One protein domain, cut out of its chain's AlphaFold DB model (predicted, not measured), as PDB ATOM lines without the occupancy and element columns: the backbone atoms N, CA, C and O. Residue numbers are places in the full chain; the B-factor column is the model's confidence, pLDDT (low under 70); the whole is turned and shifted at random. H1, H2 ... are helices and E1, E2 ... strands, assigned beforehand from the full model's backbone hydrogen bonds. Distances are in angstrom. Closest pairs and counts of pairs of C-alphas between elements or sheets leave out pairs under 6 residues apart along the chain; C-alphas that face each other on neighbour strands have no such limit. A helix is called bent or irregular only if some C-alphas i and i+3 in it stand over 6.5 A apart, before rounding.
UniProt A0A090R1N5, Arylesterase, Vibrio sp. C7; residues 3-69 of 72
ATOM      1  N   SER A   3     147.796 206.595 216.225       97.69
ATOM      2  CA  SER A   3     148.301 207.690 215.393       97.69
ATOM      3  C   SER A   3     148.024 207.395 213.925       97.69
ATOM      4  O   SER A   3     148.217 206.265 213.482       97.69
ATOM      5  N   VAL A   4     147.579 208.403 213.179       97.81
ATOM      6  CA  VAL A   4     147.348 208.319 211.734       97.81
ATOM      7  C   VAL A   4     148.130 209.438 211.067       97.81
ATOM      8  O   VAL A   4     147.918 210.611 211.364       97.81
ATOM      9  N   LEU A   5     149.040 209.063 210.173       97.00
ATOM     10  CA  LEU A   5     149.803 209.995 209.360       97.00
ATOM     11  C   LEU A   5     149.059 210.269 208.051       97.00
ATOM     12  O   LEU A   5     148.778 209.346 207.290       97.00
ATOM     13  N   CYS A   6     148.784 211.538 207.772       98.00
ATOM     14  CA  CYS A   6     148.267 211.992 206.488       98.00
ATOM     15  C   CYS A   6     149.423 212.603 205.690       98.00
ATOM     16  O   CYS A   6     149.713 213.789 205.831       98.00
ATOM     17  N   PHE A   7     150.097 211.781 204.883       97.25
ATOM     18  CA  PHE A   7     151.226 212.189 204.045       97.25
ATOM     19  C   PHE A   7     150.745 212.528 202.632       97.25
ATOM     20  O   PHE A   7     150.189 211.668 201.951       97.25
ATOM     21  N   GLY A   8     150.933 213.766 202.177       97.81
ATOM     22  CA  GLY A   8     150.477 214.150 200.839       97.81
ATOM     23  C   GLY A   8     150.972 215.505 200.353       97.81
ATOM     24  O   GLY A   8     151.959 216.038 200.859       97.81
ATOM     25  N   ASP A   9     150.285 216.026 199.344       97.88
ATOM     26  CA  ASP A   9     150.648 217.232 198.604       97.88
ATOM     27  C   ASP A   9     149.896 218.485 199.109       97.88
ATOM     28  O   ASP A   9     149.543 218.590 200.291       97.88
ATOM     29  N   SER A  10     149.642 219.447 198.214       97.88
ATOM     30  CA  SER A  10     148.877 220.663 198.492       97.88
ATOM     31  C   SER A  10     147.458 220.403 198.986       97.88
ATOM     32  O   SER A  10     146.945 221.189 199.783       97.88
ATOM     33  N   ASN A  11     146.826 219.298 198.587       97.94
ATOM     34  CA  ASN A  11     145.485 218.950 199.056       97.94
ATOM     35  C   ASN A  11     145.503 218.562 200.541       97.94
ATOM     36  O   ASN A  11     144.576 218.880 201.285       97.94
ATOM     37  N   THR A  12     146.586 217.926 200.997       98.50
ATOM     38  CA  THR A  12     146.809 217.609 202.416       98.50
ATOM     39  C   THR A  12     147.276 218.826 203.203       98.50
ATOM     40  O   THR A  12     146.823 219.041 204.325       98.50
ATOM     41  N   TRP A  13     148.146 219.659 202.625       98.25
ATOM     42  CA  TRP A  13     148.540 220.926 203.250       98.25
ATOM     43  C   TRP A  13     147.333 221.857 203.435       98.25
ATOM     44  O   TRP A  13     147.250 222.580 204.432       98.25
ATOM     45  N   GLY A  14     146.375 221.785 202.506       98.25
ATOM     46  CA  GLY A  14     145.163 222.587 202.465       98.25
ATOM     47  C   GLY A  14     145.362 223.866 201.664       98.25
ATOM     48  O   GLY A  14     145.119 224.943 202.191       98.25
ATOM     49  N   TYR A  15     145.857 223.775 200.431       97.94
ATOM     50  CA  TYR A  15     146.000 224.939 199.557       97.94
ATOM     51  C   TYR A  15     144.634 225.347 199.004       97.94
ATOM     52  O   TYR A  15     143.961 224.542 198.358       97.94
ATOM     53  N   ALA A  16     144.215 226.580 199.282       96.88
ATOM     54  CA  ALA A  16     142.921 227.064 198.830       96.88
ATOM     55  C   ALA A  16     142.967 227.420 197.326       96.88
ATOM     56  O   ALA A  16     143.942 228.019 196.873       96.88
ATOM     57  N   PRO A  17     141.951 227.043 196.527       94.44
ATOM     58  CA  PRO A  17     141.955 227.289 195.084       94.44
ATOM     59  C   PRO A  17     141.572 228.730 194.710       94.44
ATOM     60  O   PRO A  17     141.801 229.147 193.579       94.44
ATOM     61  N   ASP A  18     140.954 229.472 195.631       92.75
ATOM     62  CA  ASP A  18     140.442 230.830 195.429       92.75
ATOM     63  C   ASP A  18     141.498 231.907 195.709       92.75
ATOM     64  O   ASP A  18     141.610 232.888 194.975       92.75
ATOM     65  N   LEU A  19     142.279 231.725 196.773       87.81
ATOM     66  CA  LEU A  19     143.319 232.641 197.229       87.81
ATOM     67  C   LEU A  19     144.581 231.856 197.596       87.81
ATOM     68  O   LEU A  19     144.464 230.732 198.085       87.81
ATOM     69  N   PRO A  20     145.788 232.443 197.466       90.50
ATOM     70  CA  PRO A  20     147.046 231.792 197.832       90.50
ATOM     71  C   PRO A  20     147.205 231.729 199.360       90.50
ATOM     72  O   PRO A  20     148.053 232.393 199.959       90.50
ATOM     73  N   ARG A  21     146.349 230.945 200.012       95.56
ATOM     74  CA  ARG A  21     146.282 230.769 201.460       95.56
ATOM     75  C   ARG A  21     146.210 229.294 201.818       95.56
ATOM     76  O   ARG A  21     145.834 228.441 201.015       95.56
ATOM     77  N   ARG A  22     146.500 229.018 203.086       97.94
ATOM     78  CA  ARG A  22     146.179 227.737 203.707       97.94
ATOM     79  C   ARG A  22     144.741 227.763 204.216       97.94
ATOM     80  O   ARG A  22     144.329 228.727 204.865       97.94
ATOM     81  N   PHE A  23     144.003 226.692 203.979       97.88
ATOM     82  CA  PHE A  23     142.770 226.391 204.683       97.88
ATOM     83  C   PHE A  23     143.027 226.333 206.191       97.88
ATOM     84  O   PHE A  23     144.043 225.803 206.663       97.88
ATOM     85  N   ASN A  24     142.110 226.911 206.959       97.00
ATOM     86  CA  ASN A  24     142.165 226.927 208.412       97.00
ATOM     87  C   ASN A  24     141.808 225.544 208.999       97.00
ATOM     88  O   ASN A  24     141.532 224.584 208.278       97.00
ATOM     89  N   MET A  25     141.817 225.425 210.328       95.75
ATOM     90  CA  MET A  25     141.559 224.145 210.998       95.75
ATOM     91  C   MET A  25     140.149 223.583 210.763       95.75
ATOM     92  O   MET A  25     139.989 222.373 210.795       95.75
ATOM     93  N   SER A  26     139.134 224.412 210.518       96.81
ATOM     94  CA  SER A  26     137.782 223.916 210.203       96.81
ATOM     95  C   SER A  26     137.613 223.508 208.736       96.81
ATOM     96  O   SER A  26     136.670 222.800 208.399       96.81
ATOM     97  N   GLU A  27     138.514 223.953 207.862       97.00
ATOM     98  CA  GLU A  27     138.442 223.719 206.419       97.00
ATOM     99  C   GLU A  27     139.278 222.502 205.981       97.00
ATOM    100  O   GLU A  27     138.872 221.765 205.083       97.00
ATOM    101  N   ARG A  28     140.446 222.258 206.600       98.31
ATOM    102  CA  ARG A  28     141.326 221.141 206.209       98.31
ATOM    103  C   ARG A  28     140.701 219.786 206.535       98.31
ATOM    104  O   ARG A  28     140.309 219.522 207.672       98.31
ATOM    105  N   TRP A  29     140.701 218.883 205.555       98.62
ATOM    106  CA  TRP A  29     140.083 217.559 205.689       98.62
ATOM    107  C   TRP A  29     140.715 216.706 206.802       98.62
ATOM    108  O   TRP A  29     140.019 215.951 207.471       98.62
ATOM    109  N   THR A  30     142.014 216.854 207.042       98.69
ATOM    110  CA  THR A  30     142.779 216.207 208.121       98.69
ATOM    111  C   THR A  30     142.292 216.616 209.514       98.69
ATOM    112  O   THR A  30     142.181 215.783 210.414       98.69
ATOM    113  N   MET A  31     141.947 217.888 209.699       98.31
ATOM    114  CA  MET A  31     141.423 218.412 210.963       98.31
ATOM    115  C   MET A  31     139.946 218.045 211.161       98.31
ATOM    116  O   MET A  31     139.521 217.718 212.274       98.31
ATOM    117  N   GLN A  32     139.177 217.999 210.072       98.50
ATOM    118  CA  GLN A  32     137.827 217.430 210.078       98.50
ATOM    119  C   GLN A  32     137.874 215.938 210.451       98.50
ATOM    120  O   GLN A  32     137.110 215.487 211.304       98.50
ATOM    121  N   LEU A  33     138.834 215.182 209.908       98.44
ATOM    122  CA  LEU A  33     139.071 213.784 210.270       98.44
ATOM    123  C   LEU A  33     139.421 213.630 211.760       98.44
ATOM    124  O   LEU A  33     138.876 212.745 212.418       98.44
ATOM    125  N   GLN A  34     140.277 214.499 212.311       98.19
ATOM    126  CA  GLN A  34     140.599 214.512 213.744       98.19
ATOM    127  C   GLN A  34     139.347 214.717 214.606       98.19
ATOM    128  O   GLN A  34     139.189 214.046 215.628       98.19
ATOM    129  N   THR A  35     138.459 215.618 214.188       97.88
ATOM    130  CA  THR A  35     137.190 215.877 214.879       97.88
ATOM    131  C   THR A  35     136.270 214.659 214.828       97.88
ATOM    132  O   THR A  35     135.750 214.243 215.859       97.88
ATOM    133  N   LEU A  36     136.116 214.042 213.652       98.12
ATOM    134  CA  LEU A  36     135.232 212.889 213.450       98.12
ATOM    135  C   LEU A  36     135.698 211.630 214.197       98.12
ATOM    136  O   LEU A  36     134.874 210.892 214.730       98.12
ATOM    137  N   LEU A  37     137.009 211.375 214.249       97.94
ATOM    138  CA  LEU A  37     137.570 210.212 214.950       97.94
ATOM    139  C   LEU A  37     137.701 210.420 216.467       97.94
ATOM    140  O   LEU A  37     137.760 209.448 217.228       97.94
ATOM    141  N   GLY A  38     137.751 211.676 216.913       97.62
ATOM    142  CA  GLY A  38     137.834 212.049 218.319       97.62
ATOM    143  C   GLY A  38     139.146 211.651 219.006       97.62
ATOM    144  O   GLY A  38     140.132 211.256 218.382       97.62
ATOM    145  N   ALA A  39     139.154 211.741 220.338       97.25
ATOM    146  CA  ALA A  39     140.363 211.656 221.170       97.25
ATOM    147  C   ALA A  39     141.078 210.289 221.170       97.25
ATOM    148  O   ALA A  39     142.195 210.163 221.670       97.25
ATOM    149  N   GLN A  40     140.457 209.243 220.617       98.06
ATOM    150  CA  GLN A  40     141.103 207.935 220.485       98.06
ATOM    151  C   GLN A  40     142.187 207.927 219.397       98.06
ATOM    152  O   GLN A  40     143.059 207.047 219.412       98.06
ATOM    153  N   TYR A  41     142.145 208.909 218.494       98.56
ATOM    154  CA  TYR A  41     143.053 209.065 217.371       98.56
ATOM    155  C   TYR A  41     143.814 210.388 217.455       98.56
ATOM    156  O   TYR A  41     143.273 211.409 217.872       98.56
ATOM    157  N   ARG A  42     145.068 210.362 217.010       98.31
ATOM    158  CA  ARG A  42     145.894 211.542 216.758       98.31
ATOM    159  C   ARG A  42     146.205 211.599 215.268       98.31
ATOM    160  O   ARG A  42     146.910 210.725 214.764       98.31
ATOM    161  N   ILE A  43     145.694 212.615 214.586       98.31
ATOM    162  CA  ILE A  43     146.034 212.900 213.191       98.31
ATOM    163  C   ILE A  43     147.334 213.703 213.147       98.31
ATOM    164  O   ILE A  43     147.514 214.657 213.904       98.31
ATOM    165  N   ILE A  44     148.249 213.298 212.272       97.62
ATOM    166  CA  ILE A  44     149.502 213.995 211.988       97.62
ATOM    167  C   ILE A  44     149.427 214.478 210.541       97.62
ATOM    168  O   ILE A  44     149.306 213.672 209.618       97.62
ATOM    169  N   GLU A  45     149.455 215.795 210.354       98.12
ATOM    170  CA  GLU A  45     149.397 216.430 209.038       98.12
ATOM    171  C   GLU A  45     150.806 216.559 208.447       98.12
ATOM    172  O   GLU A  45     151.570 217.415 208.878       98.12
ATOM    173  N   GLU A  46     151.124 215.772 207.420       97.00
ATOM    174  CA  GLU A  46     152.363 215.900 206.644       97.00
ATOM    175  C   GLU A  46     152.028 216.249 205.191       97.00
ATOM    176  O   GLU A  46     152.183 215.440 204.274       97.00
ATOM    177  N   GLY A  47     151.513 217.458 204.972       97.44
ATOM    178  CA  GLY A  47     151.229 218.000 203.642       97.44
ATOM    179  C   GLY A  47     152.322 218.954 203.162       97.44
ATOM    180  O   GLY A  47     152.711 219.854 203.906       97.44
ATOM    181  N   LEU A  48     152.773 218.805 201.915       97.44
ATOM    182  CA  LEU A  48     153.749 219.697 201.279       97.44
ATOM    183  C   LEU A  48     153.278 220.075 199.873       97.44
ATOM    184  O   LEU A  48     153.099 219.209 199.021       97.44
ATOM    185  N   ASN A  49     153.108 221.371 199.605       96.88
ATOM    186  CA  ASN A  49     152.709 221.839 198.276       96.88
ATOM    187  C   ASN A  49     153.684 221.342 197.201       96.88
ATOM    188  O   ASN A  49     154.904 221.414 197.385       96.88
ATOM    189  N   SER A  50     153.125 220.855 196.092       96.56
ATOM    190  CA  SER A  50     153.864 220.283 194.958       96.56
ATOM    191  C   SER A  50     154.667 219.014 195.280       96.56
ATOM    192  O   SER A  50     155.537 218.637 194.501       96.56
ATOM    193  N   ARG A  51     154.412 218.336 196.412       97.62
ATOM    194  CA  ARG A  51     155.058 217.048 196.702       97.62
ATOM    195  C   ARG A  51     154.766 216.046 195.589       97.62
ATOM    196  O   ARG A  51     153.615 215.818 195.227       97.62
ATOM    197  N   THR A  52     155.816 215.398 195.113       97.06
ATOM    198  CA  THR A  52     155.740 214.259 194.204       97.06
ATOM    199  C   THR A  52     155.909 212.963 195.000       97.06
ATOM    200  O   THR A  52     156.330 212.958 196.161       97.06
ATOM    201  N   THR A  53     155.608 211.829 194.378       96.31
ATOM    202  CA  THR A  53     155.871 210.520 194.985       96.31
ATOM    203  C   THR A  53     157.373 210.214 195.012       96.31
ATOM    204  O   THR A  53     157.978 210.152 196.081       96.31
ATOM    205  N   VAL A  54     157.978 210.037 193.835       96.69
ATOM    206  CA  VAL A  54     159.365 209.561 193.656       96.69
ATOM    207  C   VAL A  54     160.191 210.431 192.703       96.69
ATOM    208  O   VAL A  54     161.324 210.078 192.384       96.69
ATOM    209  N   PHE A  55     159.641 211.555 192.241       97.31
ATOM    210  CA  PHE A  55     160.275 212.400 191.230       97.31
ATOM    211  C   PHE A  55     160.963 213.604 191.862       97.31
ATOM    212  O   PHE A  55     160.356 214.322 192.652       97.31
ATOM    213  N   GLU A  56     162.206 213.861 191.474       97.19
ATOM    214  CA  GLU A  56     162.841 215.132 191.808       97.19
ATOM    215  C   GLU A  56     162.143 216.263 191.058       97.19
ATOM    216  O   GLU A  56     161.912 216.169 189.849       97.19
ATOM    217  N   ASP A  57     161.820 217.333 191.777       95.38
ATOM    218  CA  ASP A  57     161.425 218.579 191.143       95.38
ATOM    219  C   ASP A  57     162.710 219.325 190.732       95.38
ATOM    220  O   ASP A  57     163.603 219.517 191.564       95.38
ATOM    221  N   PRO A  58     162.857 219.707 189.452       95.25
ATOM    222  CA  PRO A  58     164.084 220.321 188.952       95.25
ATOM    223  C   PRO A  58     164.295 221.762 189.445       95.25
ATOM    224  O   PRO A  58     165.381 222.309 189.253       95.25
ATOM    225  N   PHE A  59     163.279 222.386 190.047       95.56
ATOM    226  CA  PHE A  59     163.301 223.779 190.491       95.56
ATOM    227  C   PHE A  59     163.200 223.913 192.013       95.56
ATOM    228  O   PHE A  59     163.870 224.765 192.597       95.56
ATOM    229  N   GLU A  60     162.386 223.083 192.662       94.81
ATOM    230  CA  GLU A  60     162.168 223.123 194.107       94.81
ATOM    231  C   GLU A  60     162.704 221.850 194.791       94.81
ATOM    232  O   GLU A  60     162.077 220.797 194.719       94.81
ATOM    233  N   PRO A  61     163.832 221.899 195.520       94.31
ATOM    234  CA  PRO A  61     164.352 220.715 196.200       94.31
ATOM    235  C   PRO A  61     163.414 220.217 197.314       94.31
ATOM    236  O   PRO A  61     162.669 220.983 197.929       94.31
ATOM    237  N   GLY A  62     163.480 218.915 197.612       94.25
ATOM    238  CA  GLY A  62     162.752 218.297 198.730       94.25
ATOM    239  C   GLY A  62     161.287 217.945 198.442       94.25
ATOM    240  O   GLY A  62     160.542 217.613 199.365       94.25
ATOM    241  N   LYS A  63     160.849 218.001 197.178       96.50
ATOM    242  CA  LYS A  63     159.479 217.616 196.785       96.50
ATOM    243  C   LYS A  63     159.279 216.115 196.657       96.50
ATOM    244  O   LYS A  63     158.141 215.664 196.739       96.50
ATOM    245  N   LYS A  64     160.345 215.341 196.479       96.50
ATOM    246  CA  LYS A  64     160.272 213.889 196.354       96.50
ATOM    247  C   LYS A  64     159.943 213.233 197.691       96.50
ATOM    248  O   LYS A  64     160.782 213.145 198.584       96.50
ATOM    249  N   GLY A  65     158.714 212.742 197.817       95.81
ATOM    250  CA  GLY A  65     158.206 212.163 199.058       95.81
ATOM    251  C   GLY A  65     159.003 210.958 199.561       95.81
ATOM    252  O   GLY A  65     159.172 210.824 200.769       95.81
ATOM    253  N   LEU A  66     159.521 210.110 198.664       95.31
ATOM    254  CA  LEU A  66     160.283 208.909 199.034       95.31
ATOM    255  C   LEU A  66     161.498 209.211 199.920       95.31
ATOM    256  O   LEU A  66     161.773 208.449 200.845       95.31
ATOM    257  N   ASP A  67     162.180 210.327 199.675       93.44
ATOM    258  CA  ASP A  67     163.401 210.688 200.402       93.44
ATOM    259  C   ASP A  67     163.106 211.136 201.845       93.44
ATOM    260  O   ASP A  67     163.996 211.136 202.689       93.44
ATOM    261  N   TYR A  68     161.847 211.474 202.139       90.19
ATOM    262  CA  TYR A  68     161.363 211.846 203.470       90.19
ATOM    263  C   TYR A  68     160.552 210.732 204.151       90.19
ATOM    264  O   TYR A  68     160.361 210.752 205.363       90.19
ATOM    265  N   LEU A  69     160.025 209.772 203.384       85.38
ATOM    266  CA  LEU A  69     159.080 208.775 203.895       85.38
ATOM    267  C   LEU A  69     159.724 207.792 204.878       85.38
ATOM    268  O   LEU A  69     159.042 207.276 205.766       85.38
TER     269      LEU A  69
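What this domain is: This is residues 3 to 69 of the 72 residues of the protein "Arylesterase" of Vibrio sp. C7 (UniProt A0A090R1N5). Two parallel strands, E1 and E2, lie side by side, with the helix H2 folded back beside E2 and packed mostly on that strand, and the very short helix H1 at the end of the pair near Gly 8 and Gly 47. Two long loops complete a flat outline: residues 14 to 28 make a wide excursion from H1 to H2, and residues 48 to 65 run beyond that same end of the strands to the short helix H3, far from H2. The printed part has 67 residues with three named helices and two named strands, in the order E1, H1, H2, E2, H3, and the sheet order is E1, E2, parallel. The class is mixed, helices and strands, with under half of the residues, 33 of 67, in named elements. The whole is only just loose, close to compact, with a radius of gyration of the C-alphas of 13.2 A and spans of 40 by 29 by 11 A.

Where its parts are: Begin at C-alpha 3, at (148.301, 207.690, 215.393), where E1 starts; it takes in residues 3 to 8 and measures 16.1 A from first to last C-alpha. After Asp 9 comes H1, residues 10 to 13, 4.8 A long. Read on through residues 14 to 28, which hold no named element, to C-alpha 29 at (140.083, 217.559, 205.689). Here H2 starts and takes in residues 29 to 40, 17.7 A; it is irregular, with C-alphas 36 and 39 standing 9.4 A apart. The next residue opens E2, residues 41 to 47, 18.3 A. Past residues 48 to 65 you reach H3, residues 66 to 69, 5.0 A long, which ends at C-alpha 69, (159.080, 208.775, 203.895).

How they stand to each other: Look first at E1 and E2, parallel neighbours with 18 degrees between their directions. C-alphas that face each other run from 3 and 42, 4.7 A apart, to 8 and 47, 4.8 A apart. Across the pair, N 4 and O 42 are within hydrogen-bond range at 2.9 A, as are N 46 and O 6 at 2.9 A. E1, H1, H2 and E2 form a strand-helix-strand unit, two parallel neighbour strands with helices between them along the chain, and its crossover is right-handed. Between H2 and E2, 7 pairs of C-alphas are within 8 A; the closest are those of Gln 34 and Ile 43, 5.7 A apart. H2 has a single such pair with E1, the C-alphas of Cys 6 and Thr 30 at 7.1 A. H1 has 8 such pairs with E2, and the C-alphas of Trp 13 and Gly 47 are the closest at 4.0 A. H1 and H2 are close but not clearly touching; their closest C-alphas, those of Thr 12 and Thr 30, are 7.1 A apart. H3 is apart from E1, H1 and H2. In H2, 6 of 8 O i to N i+4 pairs are within hydrogen-bond range; H1 and H3 are too short for such a pair, and in each the one O i to N i+3 pair is within range.

The domain as a whole: Find Gln 40 and Pro 58 for the full reach: their C-alphas are the two farthest apart, at 40.9 A. The first and last printed C-alphas, those of Ser 3 and Leu 69, are 15.8 A apart. The printed part runs from residue 3 to residue 69 with no cut. The links H1 to H2, 15 residues, and E2 to H3, 18 residues, are long, while E1 to H1 and H2 to E2 are tight. The mean pLDDT of the printed part of this model is 96.6, and no printed residue is under 70.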